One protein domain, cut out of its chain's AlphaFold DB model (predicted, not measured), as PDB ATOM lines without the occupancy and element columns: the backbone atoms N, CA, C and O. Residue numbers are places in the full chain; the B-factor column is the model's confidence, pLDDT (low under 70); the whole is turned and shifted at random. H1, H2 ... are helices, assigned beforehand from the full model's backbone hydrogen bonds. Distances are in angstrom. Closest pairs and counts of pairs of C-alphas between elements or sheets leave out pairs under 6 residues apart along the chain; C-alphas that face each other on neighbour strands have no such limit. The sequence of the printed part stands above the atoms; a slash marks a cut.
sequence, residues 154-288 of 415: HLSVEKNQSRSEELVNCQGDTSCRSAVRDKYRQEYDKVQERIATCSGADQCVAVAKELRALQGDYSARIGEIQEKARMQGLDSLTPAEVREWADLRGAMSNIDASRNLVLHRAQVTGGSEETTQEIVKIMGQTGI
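Overview. This is residues 154 to 288 of the 415 residues of the protein "Toxin CdiA" of Photorhabdus namnaonensis (UniProt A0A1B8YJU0). Two long antiparallel helices, H3 and H4, form the middle of a flat, loose slab, closing as a narrow V where H3 begins and H4 ends. The H1-H2 hairpin covers one side, with H1 against the first part of H4, while short H5 packs at the closed end and tiny H6 follows it. The 135 printed residues have six named helices in order H1 to H6 and no named strand: all helix, with H1 to H5 an up-and-down bundle, each running against the one before. The whole is loose, radius of gyration of the C-alphas 17.6 A, spanning 52 by 36 by 17 A.

Arrangement. The hub H3, residues 201 to 232, touches H4, residues 239 to 269, in a hairpin at a shallow tilt of 22 degrees; their closest C-alphas, Ala 201 and Ala 266, are 4.0 A apart. H1, residues 157 to 169, touches H4 at a steep tilt of 40 degrees, opposite ways, closest C-alphas Ser 164 and Ala 240, 5.1 A. H2, residues 174 to 197, touches H1 with residues 176 to 184 alone, closest C-alphas Arg 177 and Leu 167, 5.8 A. H5, residues 273 to 283, touches H3, closest C-alphas Thr 275 and Asp 202, 6.4 A. H6, residues 285 to 288, and H5 only just touch, only at the corner, with 3 pairs of C-alphas within 8 A; the closest, Val 280 and Gly 287, are 5.7 A apart. Every O i to N i+4 pair is within hydrogen-bond range in H1, H3 and H5; H2 has 17 of 20, H4 25 of 27, and H6 is too short for one.

Along the chain. H3 is 46.4 A long from C-alpha 201 at (35.386, 9.601, -48.264), H4 45.0 A, H2 33.0 A, H1 18.4 A, H5 15.4 A and H6 5.6 A, ending at C-alpha 288 (36.212, 10.515, -31.505).

Size, cuts and confidence. The farthest C-alphas, Gln 171 and Glu 273, are 53.5 A apart. The printed part has no cut and no long link. Mean pLDDT of the printed part is 71.0; residues 260 to 288 are among those under 70.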
ATOM      1  N   HIS A 154      23.373  27.342 -48.623       68.81
ATOM      2  CA  HIS A 154      24.594  27.192 -49.447       68.81
ATOM      3  C   HIS A 154      24.896  28.227 -50.553       68.81
ATOM      4  O   HIS A 154      25.752  27.977 -51.404       68.81
ATOM      5  N   LEU A 155      24.273  29.409 -50.543       80.81
ATOM      6  CA  LEU A 155      24.748  30.523 -51.380       80.81
ATOM      7  C   LEU A 155      26.032  31.138 -50.806       80.81
ATOM      8  O   LEU A 155      26.200  31.171 -49.597       80.81
ATOM      9  N   SER A 156      26.912  31.690 -51.645       87.19
ATOM     10  CA  SER A 156      28.031  32.502 -51.142       87.19
ATOM     11  C   SER A 156      27.521  33.773 -50.449       87.19
ATOM     12  O   SER A 156      26.363  34.171 -50.632       87.19
ATOM     13  N   VAL A 157      28.368  34.427 -49.651       88.19
ATOM     14  CA  VAL A 157      28.010  35.691 -48.986       88.19
ATOM     15  C   VAL A 157      27.568  36.738 -50.011       88.19
ATOM     16  O   VAL A 157      26.508  37.336 -49.854       88.19
ATOM     17  N   GLU A 158      28.293  36.873 -51.120       89.88
ATOM     18  CA  GLU A 158      27.982  37.834 -52.185       89.88
ATOM     19  C   GLU A 158      26.618  37.541 -52.821       89.88
ATOM     20  O   GLU A 158      25.814  38.442 -53.054       89.88
ATOM     21  N   LYS A 159      26.302  36.260 -53.055       88.94
ATOM     22  CA  LYS A 159      24.995  35.863 -53.596       88.94
ATOM     23  C   LYS A 159      23.863  36.134 -52.606       88.94
ATOM     24  O   LYS A 159      22.784  36.534 -53.037       88.94
ATOM     25  N   ASN A 160      24.086  35.943 -51.302       84.56
ATOM     26  CA  ASN A 160      23.100  36.306 -50.277       84.56
ATOM     27  C   ASN A 160      22.870  37.820 -50.216       84.56
ATOM     28  O   ASN A 160      21.720  38.235 -50.069       84.56
ATOM     29  N   GLN A 161      23.921  38.630 -50.373       88.94
ATOM     30  CA  GLN A 161      23.816  40.090 -50.455       88.94
ATOM     31  C   GLN A 161      22.962  40.505 -51.651       88.94
ATOM     32  O   GLN A 161      21.901  41.100 -51.463       88.94
ATOM     33  N   SER A 162      23.346  40.087 -52.863       91.69
ATOM     34  CA  SER A 162      22.596  40.419 -54.080       91.69
ATOM     35  C   SER A 162      21.144  39.938 -54.012       91.69
ATOM     36  O   SER A 162      20.224  40.671 -54.365       91.69
ATOM     37  N   ARG A 163      20.900  38.733 -53.476       86.88
ATOM     38  CA  ARG A 163      19.537  38.229 -53.272       86.88
ATOM     39  C   ARG A 163      18.753  39.102 -52.295       86.88
ATOM     40  O   ARG A 163      17.578  39.372 -52.533       86.88
ATOM     41  N   SER A 164      19.364  39.507 -51.185       80.94
ATOM     42  CA  SER A 164      18.700  40.320 -50.159       80.94
ATOM     43  C   SER A 164      18.309  41.690 -50.706       80.94
ATOM     44  O   SER A 164      17.189  42.141 -50.463       80.94
ATOM     45  N   GLU A 165      19.180  42.300 -51.508       88.81
ATOM     46  CA  GLU A 165      18.906  43.538 -52.238       88.81
ATOM     47  C   GLU A 165      17.756  43.361 -53.239       88.81
ATOM     48  O   GLU A 165      16.775  44.105 -53.194       88.81
ATOM     49  N   GLU A 166      17.810  42.331 -54.089       89.38
ATOM     50  CA  GLU A 166      16.753  42.032 -55.063       89.38
ATOM     51  C   GLU A 166      15.392  41.782 -54.384       89.38
ATOM     52  O   GLU A 166      14.364  42.299 -54.823       89.38
ATOM     53  N   LEU A 167      15.368  41.055 -53.261       75.50
ATOM     54  CA  LEU A 167      14.144  40.778 -52.499       75.50
ATOM     55  C   LEU A 167      13.550  42.020 -51.827       75.50
ATOM     56  O   LEU A 167      12.325  42.097 -51.664       75.50
ATOM     57  N   VAL A 168      14.391  42.965 -51.405       77.62
ATOM     58  CA  VAL A 168      13.948  44.265 -50.886       77.62
ATOM     59  C   VAL A 168      13.379  45.116 -52.017       77.62
ATOM     60  O   VAL A 168      12.294  45.679 -51.861       77.62
ATOM     61  N   ASN A 169      14.033  45.115 -53.179       88.94
ATOM     62  CA  ASN A 169      13.586  45.843 -54.367       88.94
ATOM     63  C   ASN A 169      12.255  45.325 -54.927       88.94
ATOM     64  O   ASN A 169      11.529  46.083 -55.563       88.94
ATOM     65  N   CYS A 170      11.873  44.081 -54.626       74.12
ATOM     66  CA  CYS A 170      10.544  43.571 -54.960       74.12
ATOM     67  C   CYS A 170       9.394  44.255 -54.194       74.12
ATOM     68  O   CYS A 170       8.241  44.007 -54.527       74.12
ATOM     69  N   GLN A 171       9.652  45.041 -53.137       76.69
ATOM     70  CA  GLN A 171       8.650  45.843 -52.401       76.69
ATOM     71  C   GLN A 171       7.377  45.104 -51.925       76.69
ATOM     72  O   GLN A 171       6.380  45.730 -51.588       76.69
ATOM     73  N   GLY A 172       7.395  43.770 -51.847       56.03
ATOM     74  CA  GLY A 172       6.204  42.985 -51.493       56.03
ATOM     75  C   GLY A 172       5.650  42.122 -52.619       56.03
ATOM     76  O   GLY A 172       4.939  41.169 -52.315       56.03
ATOM     77  N   ASP A 173       6.022  42.389 -53.873       67.19
ATOM     78  CA  ASP A 173       5.520  41.672 -55.042       67.19
ATOM     79  C   ASP A 173       5.894  40.183 -54.992       67.19
ATOM     80  O   ASP A 173       7.068  39.791 -54.976       67.19
ATOM     81  N   THR A 174       4.867  39.339 -54.935       53.88
ATOM     82  CA  THR A 174       5.010  37.888 -54.792       53.88
ATOM     83  C   THR A 174       5.642  37.246 -56.027       53.88
ATOM     84  O   THR A 174       6.414  36.297 -55.883       53.88
ATOM     85  N   SER A 175       5.359  37.763 -57.225       62.62
ATOM     86  CA  SER A 175       5.892  37.233 -58.484       62.62
ATOM     87  C   SER A 175       7.378  37.562 -58.645       62.62
ATOM     88  O   SER A 175       8.174  36.666 -58.922       62.62
ATOM     89  N   CYS A 176       7.773  38.795 -58.324       72.62
ATOM     90  CA  CYS A 176       9.161  39.243 -58.251       72.62
ATOM     91  C   CYS A 176       9.941  38.417 -57.229       72.62
ATOM     92  O   CYS A 176      10.985  37.852 -57.543       72.62
ATOM     93  N   ARG A 177       9.401  38.256 -56.013       66.50
ATOM     94  CA  ARG A 177      10.041  37.443 -54.968       66.50
ATOM     95  C   ARG A 177      10.203  35.985 -55.384       66.50
ATOM     96  O   ARG A 177      11.202  35.372 -55.018       66.50
ATOM     97  N   SER A 178       9.243  35.425 -56.124       62.59
ATOM     98  CA  SER A 178       9.367  34.073 -56.677       62.59
ATOM     99  C   SER A 178      10.479  34.004 -57.719       62.59
ATOM    100  O   SER A 178      11.336  33.139 -57.609       62.59
ATOM    101  N   ALA A 179      10.520  34.946 -58.662       75.62
ATOM    102  CA  ALA A 179      11.542  34.987 -59.706       75.62
ATOM    103  C   ALA A 179      12.958  35.133 -59.128       75.62
ATOM    104  O   ALA A 179      13.872  34.422 -59.540       75.62
ATOM    105  N   VAL A 180      13.132  35.995 -58.119       77.44
ATOM    106  CA  VAL A 180      14.403  36.136 -57.395       77.44
ATOM    107  C   VAL A 180      14.767  34.822 -56.704       77.44
ATOM    108  O   VAL A 180      15.885  34.343 -56.849       77.44
ATOM    109  N   ARG A 181      13.832  34.164 -56.005       69.62
ATOM    110  CA  ARG A 181      14.104  32.849 -55.393       69.62
ATOM    111  C   ARG A 181      14.494  31.791 -56.426       69.62
ATOM    112  O   ARG A 181      15.447  31.056 -56.197       69.62
ATOM    113  N   ASP A 182      13.800  31.735 -57.557       71.94
ATOM    114  CA  ASP A 182      14.076  30.773 -58.627       71.94
ATOM    115  C   ASP A 182      15.456  31.013 -59.264       71.94
ATOM    116  O   ASP A 182      16.189  30.056 -59.514       71.94
ATOM    117  N   LYS A 183      15.857  32.280 -59.440       82.62
ATOM    118  CA  LYS A 183      17.188  32.676 -59.930       82.62
ATOM    119  C   LYS A 183      18.313  32.105 -59.066       82.62
ATOM    120  O   LYS A 183      19.284  31.574 -59.595       82.62
ATOM    121  N   TYR A 184      18.186  32.197 -57.743       79.19
ATOM    122  CA  TYR A 184      19.213  31.703 -56.822       79.19
ATOM    123  C   TYR A 184      19.091  30.201 -56.511       79.19
ATOM    124  O   TYR A 184      20.060  29.607 -56.036       79.19
ATOM    125  N   ARG A 185      17.957  29.558 -56.829       69.44
ATOM    126  CA  ARG A 185      17.753  28.114 -56.618       69.44
ATOM    127  C   ARG A 185      18.745  27.254 -57.405       69.44
ATOM    128  O   ARG A 185      19.240  26.275 -56.872       69.44
ATOM    129  N   GLN A 186      19.120  27.651 -58.621       68.44
ATOM    130  CA  GLN A 186      20.086  26.886 -59.428       68.44
ATOM    131  C   GLN A 186      21.461  26.752 -58.756       68.44
ATOM    132  O   GLN A 186      22.159  25.757 -58.927       68.44
ATOM    133  N   GLU A 187      21.866  27.764 -57.990       71.06
ATOM    134  CA  GLU A 187      23.131  27.749 -57.256       71.06
ATOM    135  C   GLU A 187      23.037  26.897 -55.985       71.06
ATOM    136  O   GLU A 187      23.996  26.214 -55.633       71.06
ATOM    137  N   TYR A 188      21.863  26.880 -55.351       67.88
ATOM    138  CA  TYR A 188      21.526  25.953 -54.272       67.88
ATOM    139  C   TYR A 188      21.563  24.493 -54.752       67.88
ATOM    140  O   TYR A 188      22.225  23.660 -54.128       67.88
ATOM    141  N   ASP A 189      20.917  24.197 -55.884       67.19
ATOM    142  CA  ASP A 189      20.775  22.837 -56.413       67.19
ATOM    143  C   ASP A 189      22.143  22.193 -56.669       67.19
ATOM    144  O   ASP A 189      22.347  21.033 -56.330       67.19
ATOM    145  N   LYS A 190      23.128  22.965 -57.151       73.69
ATOM    146  CA  LYS A 190      24.507  22.488 -57.362       73.69
ATOM    147  C   LYS A 190      25.188  22.035 -56.071       73.69
ATOM    148  O   LYS A 190      25.912  21.040 -56.065       73.69
ATOM    149  N   VAL A 191      25.015  22.770 -54.971       74.12
ATOM    150  CA  VAL A 191      25.635  22.389 -53.691       74.12
ATOM    151  C   VAL A 191      24.887  21.214 -53.069       74.12
ATOM    152  O   VAL A 191      25.528  20.294 -52.559       74.12
ATOM    153  N   GLN A 192      23.557  21.188 -53.175       67.00
ATOM    154  CA  GLN A 192      22.754  20.049 -52.731       67.00
ATOM    155  C   GLN A 192      23.070  18.775 -53.497       67.00
ATOM    156  O   GLN A 192      23.226  17.727 -52.881       67.00
ATOM    157  N   GLU A 193      23.235  18.855 -54.814       70.62
ATOM    158  CA  GLU A 193      23.630  17.718 -55.636       70.62
ATOM    159  C   GLU A 193      24.960  17.148 -55.145       70.62
ATOM    160  O   GLU A 193      25.088  15.944 -54.955       70.62
ATOM    161  N   ARG A 194      25.939  17.998 -54.826       75.56
ATOM    162  CA  ARG A 194      27.239  17.559 -54.300       75.56
ATOM    163  C   ARG A 194      27.151  16.968 -52.896       75.56
ATOM    164  O   ARG A 194      27.832  15.987 -52.612       75.56
ATOM    165  N   ILE A 195      26.292  17.511 -52.034       71.19
ATOM    166  CA  ILE A 195      25.978  16.917 -50.725       71.19
ATOM    167  C   ILE A 195      25.328  15.542 -50.911       71.19
ATOM    168  O   ILE A 195      25.697  14.585 -50.229       71.19
ATOM    169  N   ALA A 196      24.385  15.429 -51.846       66.38
ATOM    170  CA  ALA A 196      23.602  14.230 -52.102       66.38
ATOM    171  C   ALA A 196      24.411  13.118 -52.784       66.38
ATOM    172  O   ALA A 196      24.203  11.950 -52.459       66.38
ATOM    173  N   THR A 197      25.345  13.470 -53.666       72.50
ATOM    174  CA  THR A 197      26.074  12.529 -54.535       72.50
ATOM    175  C   THR A 197      27.482  12.188 -54.051       72.50
ATOM    176  O   THR A 197      28.105  11.282 -54.613       72.50
ATOM    177  N   CYS A 198      27.994  12.847 -53.002       75.38
ATOM    178  CA  CYS A 198      29.293  12.478 -52.442       75.38
ATOM    179  C   CYS A 198      29.270  11.003 -51.998       75.38
ATOM    180  O   CYS A 198      28.409  10.582 -51.218       75.38
ATOM    181  N   SER A 199      30.192  10.206 -52.541       73.06
ATOM    182  CA  SER A 199      30.203   8.745 -52.371       73.06
ATOM    183  C   SER A 199      31.564   8.199 -51.939       73.06
ATOM    184  O   SER A 199      31.616   7.189 -51.245       73.06
ATOM    185  N   GLY A 200      32.664   8.882 -52.271       75.00
ATOM    186  CA  GLY A 200      33.988   8.608 -51.701       75.00
ATOM    187  C   GLY A 200      34.261   9.441 -50.447       75.00
ATOM    188  O   GLY A 200      33.832  10.594 -50.368       75.00
ATOM    189  N   ALA A 201      35.017   8.892 -49.491       73.75
ATOM    190  CA  ALA A 201      35.386   9.601 -48.264       73.75
ATOM    191  C   ALA A 201      36.052  10.959 -48.556       73.75
ATOM    192  O   ALA A 201      35.638  11.972 -47.997       73.75
ATOM    193  N   ASP A 202      36.978  11.012 -49.516       79.81
ATOM    194  CA  ASP A 202      37.663  12.250 -49.913       79.81
ATOM    195  C   ASP A 202      36.714  13.275 -50.546       79.81
ATOM    196  O   ASP A 202      36.797  14.469 -50.254       79.81
ATOM    197  N   GLN A 203      35.764  12.816 -51.369       83.81
ATOM    198  CA  GLN A 203      34.753  13.684 -51.980       83.81
ATOM    199  C   GLN A 203      33.837  14.290 -50.915       83.81
ATOM    200  O   GLN A 203      33.590  15.495 -50.915       83.81
ATOM    201  N   CYS A 204      33.357  13.473 -49.977       79.00
ATOM    202  CA  CYS A 204      32.511  13.947 -48.889       79.00
ATOM    203  C   CYS A 204      33.273  14.865 -47.917       79.00
ATOM    204  O   CYS A 204      32.711  15.856 -47.449       79.00
ATOM    205  N   VAL A 205      34.560  14.603 -47.652       84.75
ATOM    206  CA  VAL A 205      35.424  15.495 -46.860       84.75
ATOM    207  C   VAL A 205      35.662  16.824 -47.577       84.75
ATOM    208  O   VAL A 205      35.631  17.868 -46.927       84.75
ATOM    209  N   ALA A 206      35.841  16.825 -48.900       88.81
ATOM    210  CA  ALA A 206      35.945  18.058 -49.679       88.81
ATOM    211  C   ALA A 206      34.670  18.910 -49.554       88.81
ATOM    212  O   ALA A 206      34.753  20.089 -49.210       88.81
ATOM    213  N   VAL A 207      33.488  18.298 -49.702       85.69
ATOM    214  CA  VAL A 207      32.202  18.983 -49.476       85.69
ATOM    215  C   VAL A 207      32.099  19.496 -48.034       85.69
ATOM    216  O   VAL A 207      31.712  20.641 -47.808       85.69
ATOM    217  N   ALA A 208      32.519  18.710 -47.038       82.94
ATOM    218  CA  ALA A 208      32.513  19.127 -45.634       82.94
ATOM    219  C   ALA A 208      33.404  20.353 -45.360       82.94
ATOM    220  O   ALA A 208      33.057  21.196 -44.527       82.94
ATOM    221  N   LYS A 209      34.559  20.449 -46.032       87.69
ATOM    222  CA  LYS A 209      35.480  21.593 -45.932       87.69
ATOM    223  C   LYS A 209      34.870  22.850 -46.530       87.69
ATOM    224  O   LYS A 209      34.956  23.901 -45.908       87.69
ATOM    225  N   GLU A 210      34.229  22.738 -47.686       88.44
ATOM    226  CA  GLU A 210      33.553  23.871 -48.320       88.44
ATOM    227  C   GLU A 210      32.391  24.387 -47.478       88.44
ATOM    228  O   GLU A 210      32.272  25.589 -47.263       88.44
ATOM    229  N   LEU A 211      31.589  23.482 -46.915       83.62
ATOM    230  CA  LEU A 211      30.530  23.849 -45.977       83.62
ATOM    231  C   LEU A 211      31.092  24.562 -44.740       83.62
ATOM    232  O   LEU A 211      30.529  25.555 -44.290       83.62
ATOM    233  N   ARG A 212      32.234  24.105 -44.213       85.31
ATOM    234  CA  ARG A 212      32.911  24.766 -43.089       85.31
ATOM    235  C   ARG A 212      33.466  26.143 -43.461       85.31
ATOM    236  O   ARG A 212      33.396  27.051 -42.638       85.31
ATOM    237  N   ALA A 213      34.031  26.293 -44.657       87.94
ATOM    238  CA  ALA A 213      34.502  27.586 -45.149       87.94
ATOM    239  C   ALA A 213      33.328  28.568 -45.250       87.94
ATOM    240  O   ALA A 213      33.372  29.631 -44.639       87.94
ATOM    241  N   LEU A 214      32.222  28.130 -45.859       85.88
ATOM    242  CA  LEU A 214      31.009  28.930 -45.983       85.88
ATOM    243  C   LEU A 214      30.422  29.335 -44.621       85.88
ATOM    244  O   LEU A 214      29.971  30.463 -44.443       85.88
ATOM    245  N   GLN A 215      30.456  28.435 -43.633       80.69
ATOM    246  CA  GLN A 215      30.070  28.750 -42.254       80.69
ATOM    247  C   GLN A 215      30.930  29.874 -41.656       80.69
ATOM    248  O   GLN A 215      30.420  30.733 -40.930       80.69
ATOM    249  N   GLY A 216      32.234  29.859 -41.947       83.81
ATOM    250  CA  GLY A 216      33.176  30.905 -41.556       83.81
ATOM    251  C   GLY A 216      32.842  32.242 -42.208       83.81
ATOM    252  O   GLY A 216      32.724  33.241 -41.500       83.81
ATOM    253  N   ASP A 217      32.595  32.242 -43.517       88.75
ATOM    254  CA  ASP A 217      32.240  33.443 -44.282       88.75
ATOM    255  C   ASP A 217      30.935  34.068 -43.768       88.75
ATOM    256  O   ASP A 217      30.849  35.274 -43.537       88.75
ATOM    257  N   TYR A 218      29.927  33.236 -43.488       82.69
ATOM    258  CA  TYR A 218      28.668  33.681 -42.888       82.69
ATOM    259  C   TYR A 218      28.877  34.288 -41.502       82.69
ATOM    260  O   TYR A 218      28.298  35.327 -41.190       82.69
ATOM    261  N   SER A 219      29.711  33.659 -40.671       78.31
ATOM    262  CA  SER A 219      30.015  34.156 -39.325       78.31
ATOM    263  C   SER A 219      30.716  35.514 -39.378       78.31
ATOM    264  O   SER A 219      30.366  36.410 -38.610       78.31
ATOM    265  N   ALA A 220      31.665  35.687 -40.305       88.88
ATOM    266  CA  ALA A 220      32.345  36.957 -40.531       88.88
ATOM    267  C   ALA A 220      31.351  38.046 -40.957       88.88
ATOM    268  O   ALA A 220      31.286  39.102 -40.328       88.88
ATOM    269  N   ARG A 221      30.499  37.752 -41.946       90.25
ATOM    270  CA  ARG A 221      29.507  38.706 -42.452       90.25
ATOM    271  C   ARG A 221      28.457  39.098 -41.412       90.25
ATOM    272  O   ARG A 221      28.106  40.269 -41.286       90.25
ATOM    273  N   ILE A 222      27.969  38.137 -40.630       76.62
ATOM    274  CA  ILE A 222      27.074  38.410 -39.498       76.62
ATOM    275  C   ILE A 222      27.755  39.355 -38.501       76.62
ATOM    276  O   ILE A 222      27.116  40.299 -38.032       76.62
ATOM    277  N   GLY A 223      29.039  39.121 -38.211       71.31
ATOM    278  CA  GLY A 223      29.848  39.980 -37.353       71.31
ATOM    279  C   GLY A 223      29.963  41.411 -37.883       71.31
ATOM    280  O   GLY A 223      29.787  42.350 -37.114       71.31
ATOM    281  N   GLU A 224      30.169  41.593 -39.188       86.94
ATOM    282  CA  GLU A 224      30.202  42.919 -39.826       86.94
ATOM    283  C   GLU A 224      28.883  43.683 -39.651       86.94
ATOM    284  O   GLU A 224      28.886  44.843 -39.234       86.94
ATOM    285  N   ILE A 225      27.745  43.032 -39.929       69.56
ATOM    286  CA  ILE A 225      26.417  43.654 -39.799       69.56
ATOM    287  C   ILE A 225      26.137  44.015 -38.331       69.56
ATOM    288  O   ILE A 225      25.639  45.102 -38.033       69.56
ATOM    289  N   GLN A 226      26.484  43.124 -37.399       65.81
ATOM    290  CA  GLN A 226      26.324  43.365 -35.965       65.81
ATOM    291  C   GLN A 226      27.206  44.508 -35.466       65.81
ATOM    292  O   GLN A 226      26.746  45.333 -34.680       65.81
ATOM    293  N   GLU A 227      28.453  44.582 -35.928       72.38
ATOM    294  CA  GLU A 227      29.376  45.641 -35.536       72.38
ATOM    295  C   GLU A 227      28.933  47.000 -36.080       72.38
ATOM    296  O   GLU A 227      28.949  47.990 -35.346       72.38
ATOM    297  N   LYS A 228      28.436  47.048 -37.323       76.62
ATOM    298  CA  LYS A 228      27.811  48.250 -37.890       76.62
ATOM    299  C   LYS A 228      26.645  48.722 -37.018       76.62
ATOM    300  O   LYS A 228      26.633  49.877 -36.593       76.62
ATOM    301  N   ALA A 229      25.732  47.817 -36.665       64.25
ATOM    302  CA  ALA A 229      24.607  48.119 -35.780       64.25
ATOM    303  C   ALA A 229      25.052  48.585 -34.383       64.25
ATOM    304  O   ALA A 229      24.449  49.491 -33.810       64.25
ATOM    305  N   ARG A 230      26.120  47.997 -33.830       63.16
ATOM    306  CA  ARG A 230      26.676  48.364 -32.521       63.16
ATOM    307  C   ARG A 230      27.307  49.757 -32.532       63.16
ATOM    308  O   ARG A 230      27.155  50.499 -31.567       63.16
ATOM    309  N   MET A 231      28.033  50.093 -33.596       75.25
ATOM    310  CA  MET A 231      28.784  51.345 -33.713       75.25
ATOM    311  C   MET A 231      27.918  52.528 -34.145       75.25
ATOM    312  O   MET A 231      28.168  53.651 -33.717       75.25
ATOM    313  N   GLN A 232      26.928  52.288 -35.005       84.38
ATOM    314  CA  GLN A 232      26.162  53.340 -35.683       84.38
ATOM    315  C   GLN A 232      24.667  53.330 -35.317       84.38
ATOM    316  O   GLN A 232      23.921  54.194 -35.770       84.38
ATOM    317  N   GLY A 233      24.226  52.385 -34.480       53.78
ATOM    318  CA  GLY A 233      22.823  52.196 -34.110       53.78
ATOM    319  C   GLY A 233      22.064  51.311 -35.102       53.78
ATOM    320  O   GLY A 233      22.478  51.125 -36.246       53.78
ATOM    321  N   LEU A 234      20.932  50.749 -34.667       52.03
ATOM    322  CA  LEU A 234      20.131  49.818 -35.476       52.03
ATOM    323  C   LEU A 234      19.595  50.460 -36.768       52.03
ATOM    324  O   LEU A 234      19.532  49.793 -37.797       52.03
ATOM    325  N   ASP A 235      19.290  51.759 -36.723       67.81
ATOM    326  CA  ASP A 235      18.761  52.532 -37.856       67.81
ATOM    327  C   ASP A 235      19.793  52.747 -38.979       67.81
ATOM    328  O   ASP A 235      19.442  53.170 -40.078       67.81
ATOM    329  N   SER A 236      21.072  52.439 -38.726       74.50
ATOM    330  CA  SER A 236      22.133  52.478 -39.743       74.50
ATOM    331  C   SER A 236      22.102  51.285 -40.706       74.50
ATOM    332  O   SER A 236      22.767  51.312 -41.748       74.50
ATOM    333  N   LEU A 237      21.364  50.223 -40.363       68.81
ATOM    334  CA  LEU A 237      21.228  49.049 -41.213       68.81
ATOM    335  C   LEU A 237      20.204  49.298 -42.317       68.81
ATOM    336  O   LEU A 237      19.075  49.724 -42.077       68.81
ATOM    337  N   THR A 238      20.578  48.955 -43.543       82.81
ATOM    338  CA  THR A 238      19.636  48.932 -44.660       82.81
ATOM    339  C   THR A 238      18.633  47.782 -44.491       82.81
ATOM    340  O   THR A 238      18.956  46.750 -43.893       82.81
ATOM    341  N   PRO A 239      17.428  47.875 -45.081       73.50
ATOM    342  CA  PRO A 239      16.480  46.758 -45.090       73.50
ATOM    343  C   PRO A 239      17.060  45.470 -45.700       73.50
ATOM    344  O   PRO A 239      16.648  44.371 -45.328       73.50
ATOM    345  N   ALA A 240      18.018  45.608 -46.626       79.06
ATOM    346  CA  ALA A 240      18.733  44.488 -47.227       79.06
ATOM    347  C   ALA A 240      19.688  43.831 -46.224       79.06
ATOM    348  O   ALA A 240      19.635  42.618 -46.079       79.06
ATOM    349  N   GLU A 241      20.470  44.603 -45.462       72.81
ATOM    350  CA  GLU A 241      21.362  44.075 -44.416       72.81
ATOM    351  C   GLU A 241      20.586  43.395 -43.277       72.81
ATOM    352  O   GLU A 241      20.992  42.340 -42.790       72.81
ATOM    353  N   VAL A 242      19.433  43.944 -42.876       65.94
ATOM    354  CA  VAL A 242      18.564  43.309 -41.867       65.94
ATOM    355  C   VAL A 242      18.049  41.953 -42.362       65.94
ATOM    356  O   VAL A 242      18.036  40.974 -41.613       65.94
ATOM    357  N   ARG A 243      17.642  41.877 -43.636       68.00
ATOM    358  CA  ARG A 243      17.210  40.629 -44.279       68.00
ATOM    359  C   ARG A 243      18.363  39.638 -44.419       68.00
ATOM    360  O   ARG A 243      18.193  38.477 -44.061       68.00
ATOM    361  N   GLU A 244      19.508  40.102 -44.900       73.88
ATOM    362  CA  GLU A 244      20.714  39.301 -45.095       73.88
ATOM    363  C   GLU A 244      21.137  38.648 -43.777       73.88
ATOM    364  O   GLU A 244      21.333  37.438 -43.722       73.88
ATOM    365  N   TRP A 245      21.183  39.412 -42.684       68.00
ATOM    366  CA  TRP A 245      21.521  38.886 -41.364       68.00
ATOM    367  C   TRP A 245      20.581  37.758 -40.914       68.00
ATOM    368  O   TRP A 245      21.035  36.727 -40.410       68.00
ATOM    369  N   ALA A 246      19.270  37.928 -41.120       57.50
ATOM    370  CA  ALA A 246      18.281  36.909 -40.779       57.50
ATOM    371  C   ALA A 246      18.424  35.650 -41.654       57.50
ATOM    372  O   ALA A 246      18.342  34.529 -41.144       57.50
ATOM    373  N   ASP A 247      18.680  35.831 -42.951       65.44
ATOM    374  CA  ASP A 247      18.881  34.747 -43.911       65.44
ATOM    375  C   ASP A 247      20.157  33.945 -43.597       65.44
ATOM    376  O   ASP A 247      20.104  32.715 -43.507       65.44
ATOM    377  N   LEU A 248      21.287  34.623 -43.355       66.19
ATOM    378  CA  LEU A 248      22.568  33.996 -43.012       66.19
ATOM    379  C   LEU A 248      22.467  33.204 -41.706       66.19
ATOM    380  O   LEU A 248      22.901  32.052 -41.638       66.19
ATOM    381  N   ARG A 249      21.830  33.782 -40.679       63.47
ATOM    382  CA  ARG A 249      21.637  33.112 -39.387       63.47
ATOM    383  C   ARG A 249      20.763  31.863 -39.510       63.47
ATOM    384  O   ARG A 249      21.059  30.852 -38.879       63.47
ATOM    385  N   GLY A 250      19.716  31.918 -40.334       55.19
ATOM    386  CA  GLY A 250      18.881  30.754 -40.637       55.19
ATOM    387  C   GLY A 250      19.649  29.661 -41.382       55.19
ATOM    388  O   GLY A 250      19.495  28.481 -41.075       55.19
ATOM    389  N   ALA A 251      20.515  30.040 -42.321       64.88
ATOM    390  CA  ALA A 251      21.290  29.102 -43.125       64.88
ATOM    391  C   ALA A 251      22.425  28.403 -42.343       64.88
ATOM    392  O   ALA A 251      22.707  27.236 -42.615       64.88
ATOM    393  N   MET A 252      23.015  29.039 -41.319       62.00
ATOM    394  CA  MET A 252      24.064  28.428 -40.475       62.00
ATOM    395  C   MET A 252      23.652  27.077 -39.865       62.00
ATOM    396  O   MET A 252      24.432  26.128 -39.914       62.00
ATOM    397  N   SER A 253      22.416  26.961 -39.361       52.97
ATOM    398  CA  SER A 253      21.893  25.712 -38.773       52.97
ATOM    399  C   SER A 253      21.917  24.536 -39.752       52.97
ATOM    400  O   SER A 253      22.021  23.378 -39.353       52.97
ATOM    401  N   ASN A 254      21.798  24.823 -41.043       58.06
ATOM    402  CA  ASN A 254      21.671  23.804 -42.075       58.06
ATOM    403  C   ASN A 254      23.015  23.461 -42.699       58.06
ATOM    404  O   ASN A 254      23.216  22.332 -43.130       58.06
ATOM    405  N   ILE A 255      23.955  24.409 -42.711       67.06
ATOM    406  CA  ILE A 255      25.353  24.120 -43.026       67.06
ATOM    407  C   ILE A 255      25.898  23.080 -42.042       67.06
ATOM    408  O   ILE A 255      26.533  22.124 -42.480       67.06
ATOM    409  N   ASP A 256      25.585  23.200 -40.748       61.25
ATOM    410  CA  ASP A 256      25.971  22.201 -39.745       61.25
ATOM    411  C   ASP A 256      25.333  20.827 -40.005       61.25
ATOM    412  O   ASP A 256      26.031  19.811 -39.967       61.25
ATOM    413  N   ALA A 257      24.037  20.782 -40.336       57.09
ATOM    414  CA  ALA A 257      23.341  19.539 -40.675       57.09
ATOM    415  C   ALA A 257      23.920  18.869 -41.937       57.09
ATOM    416  O   ALA A 257      24.315  17.702 -41.889       57.09
ATOM    417  N   SER A 258      24.058  19.618 -43.040       65.44
ATOM    418  CA  SER A 258      24.653  19.139 -44.295       65.44
ATOM    419  C   SER A 258      26.087  18.656 -44.087       65.44
ATOM    420  O   SER A 258      26.479  17.616 -44.612       65.44
ATOM    421  N   ARG A 259      26.872  19.381 -43.283       73.06
ATOM    422  CA  ARG A 259      28.262  19.037 -42.977       73.06
ATOM    423  C   ARG A 259      28.357  17.754 -42.156       73.06
ATOM    424  O   ARG A 259      29.190  16.905 -42.466       73.06
ATOM    425  N   ASN A 260      27.501  17.583 -41.152       60.94
ATOM    426  CA  ASN A 260      27.442  16.352 -40.363       60.94
ATOM    427  C   ASN A 260      27.019  15.151 -41.219       60.94
ATOM    428  O   ASN A 260      27.625  14.088 -41.103       60.94
ATOM    429  N   LEU A 261      26.052  15.330 -42.126       61.03
ATOM    430  CA  LEU A 261      25.618  14.293 -43.064       61.03
ATOM    431  C   LEU A 261      26.768  13.804 -43.955       61.03
ATOM    432  O   LEU A 261      27.011  12.599 -44.042       61.03
ATOM    433  N   VAL A 262      27.497  14.715 -44.611       64.44
ATOM    434  CA  VAL A 262      28.600  14.317 -45.503       64.44
ATOM    435  C   VAL A 262      29.785  13.740 -44.726       64.44
ATOM    436  O   VAL A 262      30.412  12.795 -45.192       64.44
ATOM    437  N   LEU A 263      30.058  14.221 -43.507       64.88
ATOM    438  CA  LEU A 263      31.088  13.634 -42.644       64.88
ATOM    439  C   LEU A 263      30.716  12.221 -42.201       64.88
ATOM    440  O   LEU A 263      31.571  11.341 -42.214       64.88
ATOM    441  N   HIS A 264      29.446  11.977 -41.877       62.47
ATOM    442  CA  HIS A 264      28.968  10.637 -41.567       62.47
ATOM    443  C   HIS A 264      29.107   9.696 -42.773       62.47
ATOM    444  O   HIS A 264      29.620   8.588 -42.638       62.47
ATOM    445  N   ARG A 265      28.749  10.155 -43.980       64.06
ATOM    446  CA  ARG A 265      28.976   9.383 -45.215       64.06
ATOM    447  C   ARG A 265      30.452   9.064 -45.421       64.06
ATOM    448  O   ARG A 265      30.767   7.921 -45.727       64.06
ATOM    449  N   ALA A 266      31.343  10.031 -45.191       66.38
ATOM    450  CA  ALA A 266      32.786   9.825 -45.289       66.38
ATOM    451  C   ALA A 266      33.318   8.797 -44.273       66.38
ATOM    452  O   ALA A 266      34.232   8.039 -44.583       66.38
ATOM    453  N   GLN A 267      32.737   8.749 -43.071       61.47
ATOM    454  CA  GLN A 267      33.078   7.747 -42.057       61.47
ATOM    455  C   GLN A 267      32.646   6.341 -42.470       61.47
ATOM    456  O   GLN A 267      33.394   5.388 -42.269       61.47
ATOM    457  N   VAL A 268      31.440   6.209 -43.029       58.69
ATOM    458  CA  VAL A 268      30.865   4.913 -43.412       58.69
ATOM    459  C   VAL A 268      31.541   4.337 -44.655       58.69
ATOM    460  O   VAL A 268      31.689   3.122 -44.756       58.69
ATOM    461  N   THR A 269      31.964   5.181 -45.598       63.56
ATOM    462  CA  THR A 269      32.590   4.724 -46.849       63.56
ATOM    463  C   THR A 269      34.045   4.298 -46.677       63.56
ATOM    464  O   THR A 269      34.535   3.531 -47.501       63.56
ATOM    465  N   GLY A 270      34.699   4.710 -45.584       57.47
ATOM    466  CA  GLY A 270      36.097   4.399 -45.302       57.47
ATOM    467  C   GLY A 270      37.041   5.185 -46.217       57.47
ATOM    468  O   GLY A 270      36.950   5.122 -47.440       57.47
ATOM    469  N   GLY A 271      37.945   5.961 -45.622       62.72
ATOM    470  CA  GLY A 271      38.945   6.754 -46.343       62.72
ATOM    471  C   GLY A 271      40.367   6.314 -46.023       62.72
ATOM    472  O   GLY A 271      40.572   5.357 -45.273       62.72
ATOM    473  N   SER A 272      41.358   7.033 -46.554       63.38
ATOM    474  CA  SER A 272      42.738   6.843 -46.108       63.38
ATOM    475  C   SER A 272      42.881   7.188 -44.618       63.38
ATOM    476  O   SER A 272      41.993   7.784 -43.988       63.38
ATOM    477  N   GLU A 273      44.011   6.808 -44.024       61.75
ATOM    478  CA  GLU A 273      44.327   7.187 -42.648       61.75
ATOM    479  C   GLU A 273      44.378   8.720 -42.501       61.75
ATOM    480  O   GLU A 273      43.885   9.255 -41.503       61.75
ATOM    481  N   GLU A 274      44.845   9.440 -43.530       64.19
ATOM    482  CA  GLU A 274      44.793  10.904 -43.564       64.19
ATOM    483  C   GLU A 274      43.352  11.430 -43.597       64.19
ATOM    484  O   GLU A 274      43.009  12.308 -42.806       64.19
ATOM    485  N   THR A 275      42.481  10.863 -44.438       62.91
ATOM    486  CA  THR A 275      41.062  11.256 -44.526       62.91
ATOM    487  C   THR A 275      40.338  11.016 -43.203       62.91
ATOM    488  O   THR A 275      39.547  11.844 -42.752       62.91
ATOM    489  N   THR A 276      40.656   9.918 -42.518       61.81
ATOM    490  CA  THR A 276      40.096   9.579 -41.202       61.81
ATOM    491  C   THR A 276      40.539  10.568 -40.126       61.81
ATOM    492  O   THR A 276      39.713  11.068 -39.357       61.81
ATOM    493  N   GLN A 277      41.830  10.909 -40.084       65.06
ATOM    494  CA  GLN A 277      42.347  11.934 -39.171       65.06
ATOM    495  C   GLN A 277      41.761  13.315 -39.475       65.06
ATOM    496  O   GLN A 277      41.473  14.096 -38.564       65.06
ATOM    497  N   GLU A 278      41.542  13.619 -40.751       67.50
ATOM    498  CA  GLU A 278      40.962  14.879 -41.181       67.50
ATOM    499  C   GLU A 278      39.483  14.998 -40.792       67.50
ATOM    500  O   GLU A 278      39.074  16.045 -40.287       67.50
ATOM    501  N   ILE A 279      38.701  13.919 -40.893       60.56
ATOM    502  CA  ILE A 279      37.331  13.850 -40.359       60.56
ATOM    503  C   ILE A 279      37.326  14.151 -38.855       60.56
ATOM    504  O   ILE A 279      36.527  14.969 -38.398       60.56
ATOM    505  N   VAL A 280      38.246  13.559 -38.084       61.12
ATOM    506  CA  VAL A 280      38.369  13.807 -36.634       61.12
ATOM    507  C   VAL A 280      38.718  15.270 -36.346       61.12
ATOM    508  O   VAL A 280      38.106  15.897 -35.479       61.12
ATOM    509  N   LYS A 281      39.653  15.856 -37.102       66.62
ATOM    510  CA  LYS A 281      40.023  17.276 -36.985       66.62
ATOM    511  C   LYS A 281      38.850  18.201 -37.308       66.62
ATOM    512  O   LYS A 281      38.674  19.233 -36.661       66.62
ATOM    513  N   ILE A 282      38.044  17.835 -38.302       61.06
ATOM    514  CA  ILE A 282      36.859  18.585 -38.705       61.06
ATOM    515  C   ILE A 282      35.771  18.464 -37.621       61.06
ATOM    516  O   ILE A 282      35.228  19.491 -37.212       61.06
ATOM    517  N   MET A 283      35.475  17.267 -37.111       55.09
ATOM    518  CA  MET A 283      34.416  17.028 -36.112       55.09
ATOM    519  C   MET A 283      34.771  17.479 -34.683       55.09
ATOM    520  O   MET A 283      33.865  17.737 -33.897       55.09
ATOM    521  N   GLY A 284      36.055  17.622 -34.341       52.56
ATOM    522  CA  GLY A 284      36.491  17.931 -32.972       52.56
ATOM    523  C   GLY A 284      36.421  16.715 -32.033       52.56
ATOM    524  O   GLY A 284      36.128  15.599 -32.460       52.56
ATOM    525  N   GLN A 285      36.701  16.904 -30.733       34.53
ATOM    526  CA  GLN A 285      36.785  15.803 -29.749       34.53
ATOM    527  C   GLN A 285      35.490  14.975 -29.606       34.53
ATOM    528  O   GLN A 285      35.544  13.814 -29.211       34.53
ATOM    529  N   THR A 286      34.339  15.527 -29.993       35.69
ATOM    530  CA  THR A 286      33.035  14.846 -30.037       35.69
ATOM    531  C   THR A 286      32.908  13.823 -31.176       35.69
ATOM    532  O   THR A 286      32.098  12.907 -31.070       35.69
ATOM    533  N   GLY A 287      33.734  13.904 -32.229       34.41
ATOM    534  CA  GLY A 287      33.781  12.915 -33.320       34.41
ATOM    535  C   GLY A 287      34.546  11.627 -32.984       34.41
ATOM    536  O   GLY A 287      34.400  10.621 -33.678       34.41
ATOM    537  N   ILE A 288      35.328  11.629 -31.896       35.97
ATOM    538  CA  ILE A 288      36.212  10.515 -31.505       35.97
ATOM    539  C   ILE A 288      35.411   9.263 -31.103       35.97
ATOM    540  O   ILE A 288      35.847   8.134 -31.342       35.97
TER     541      ILE A 288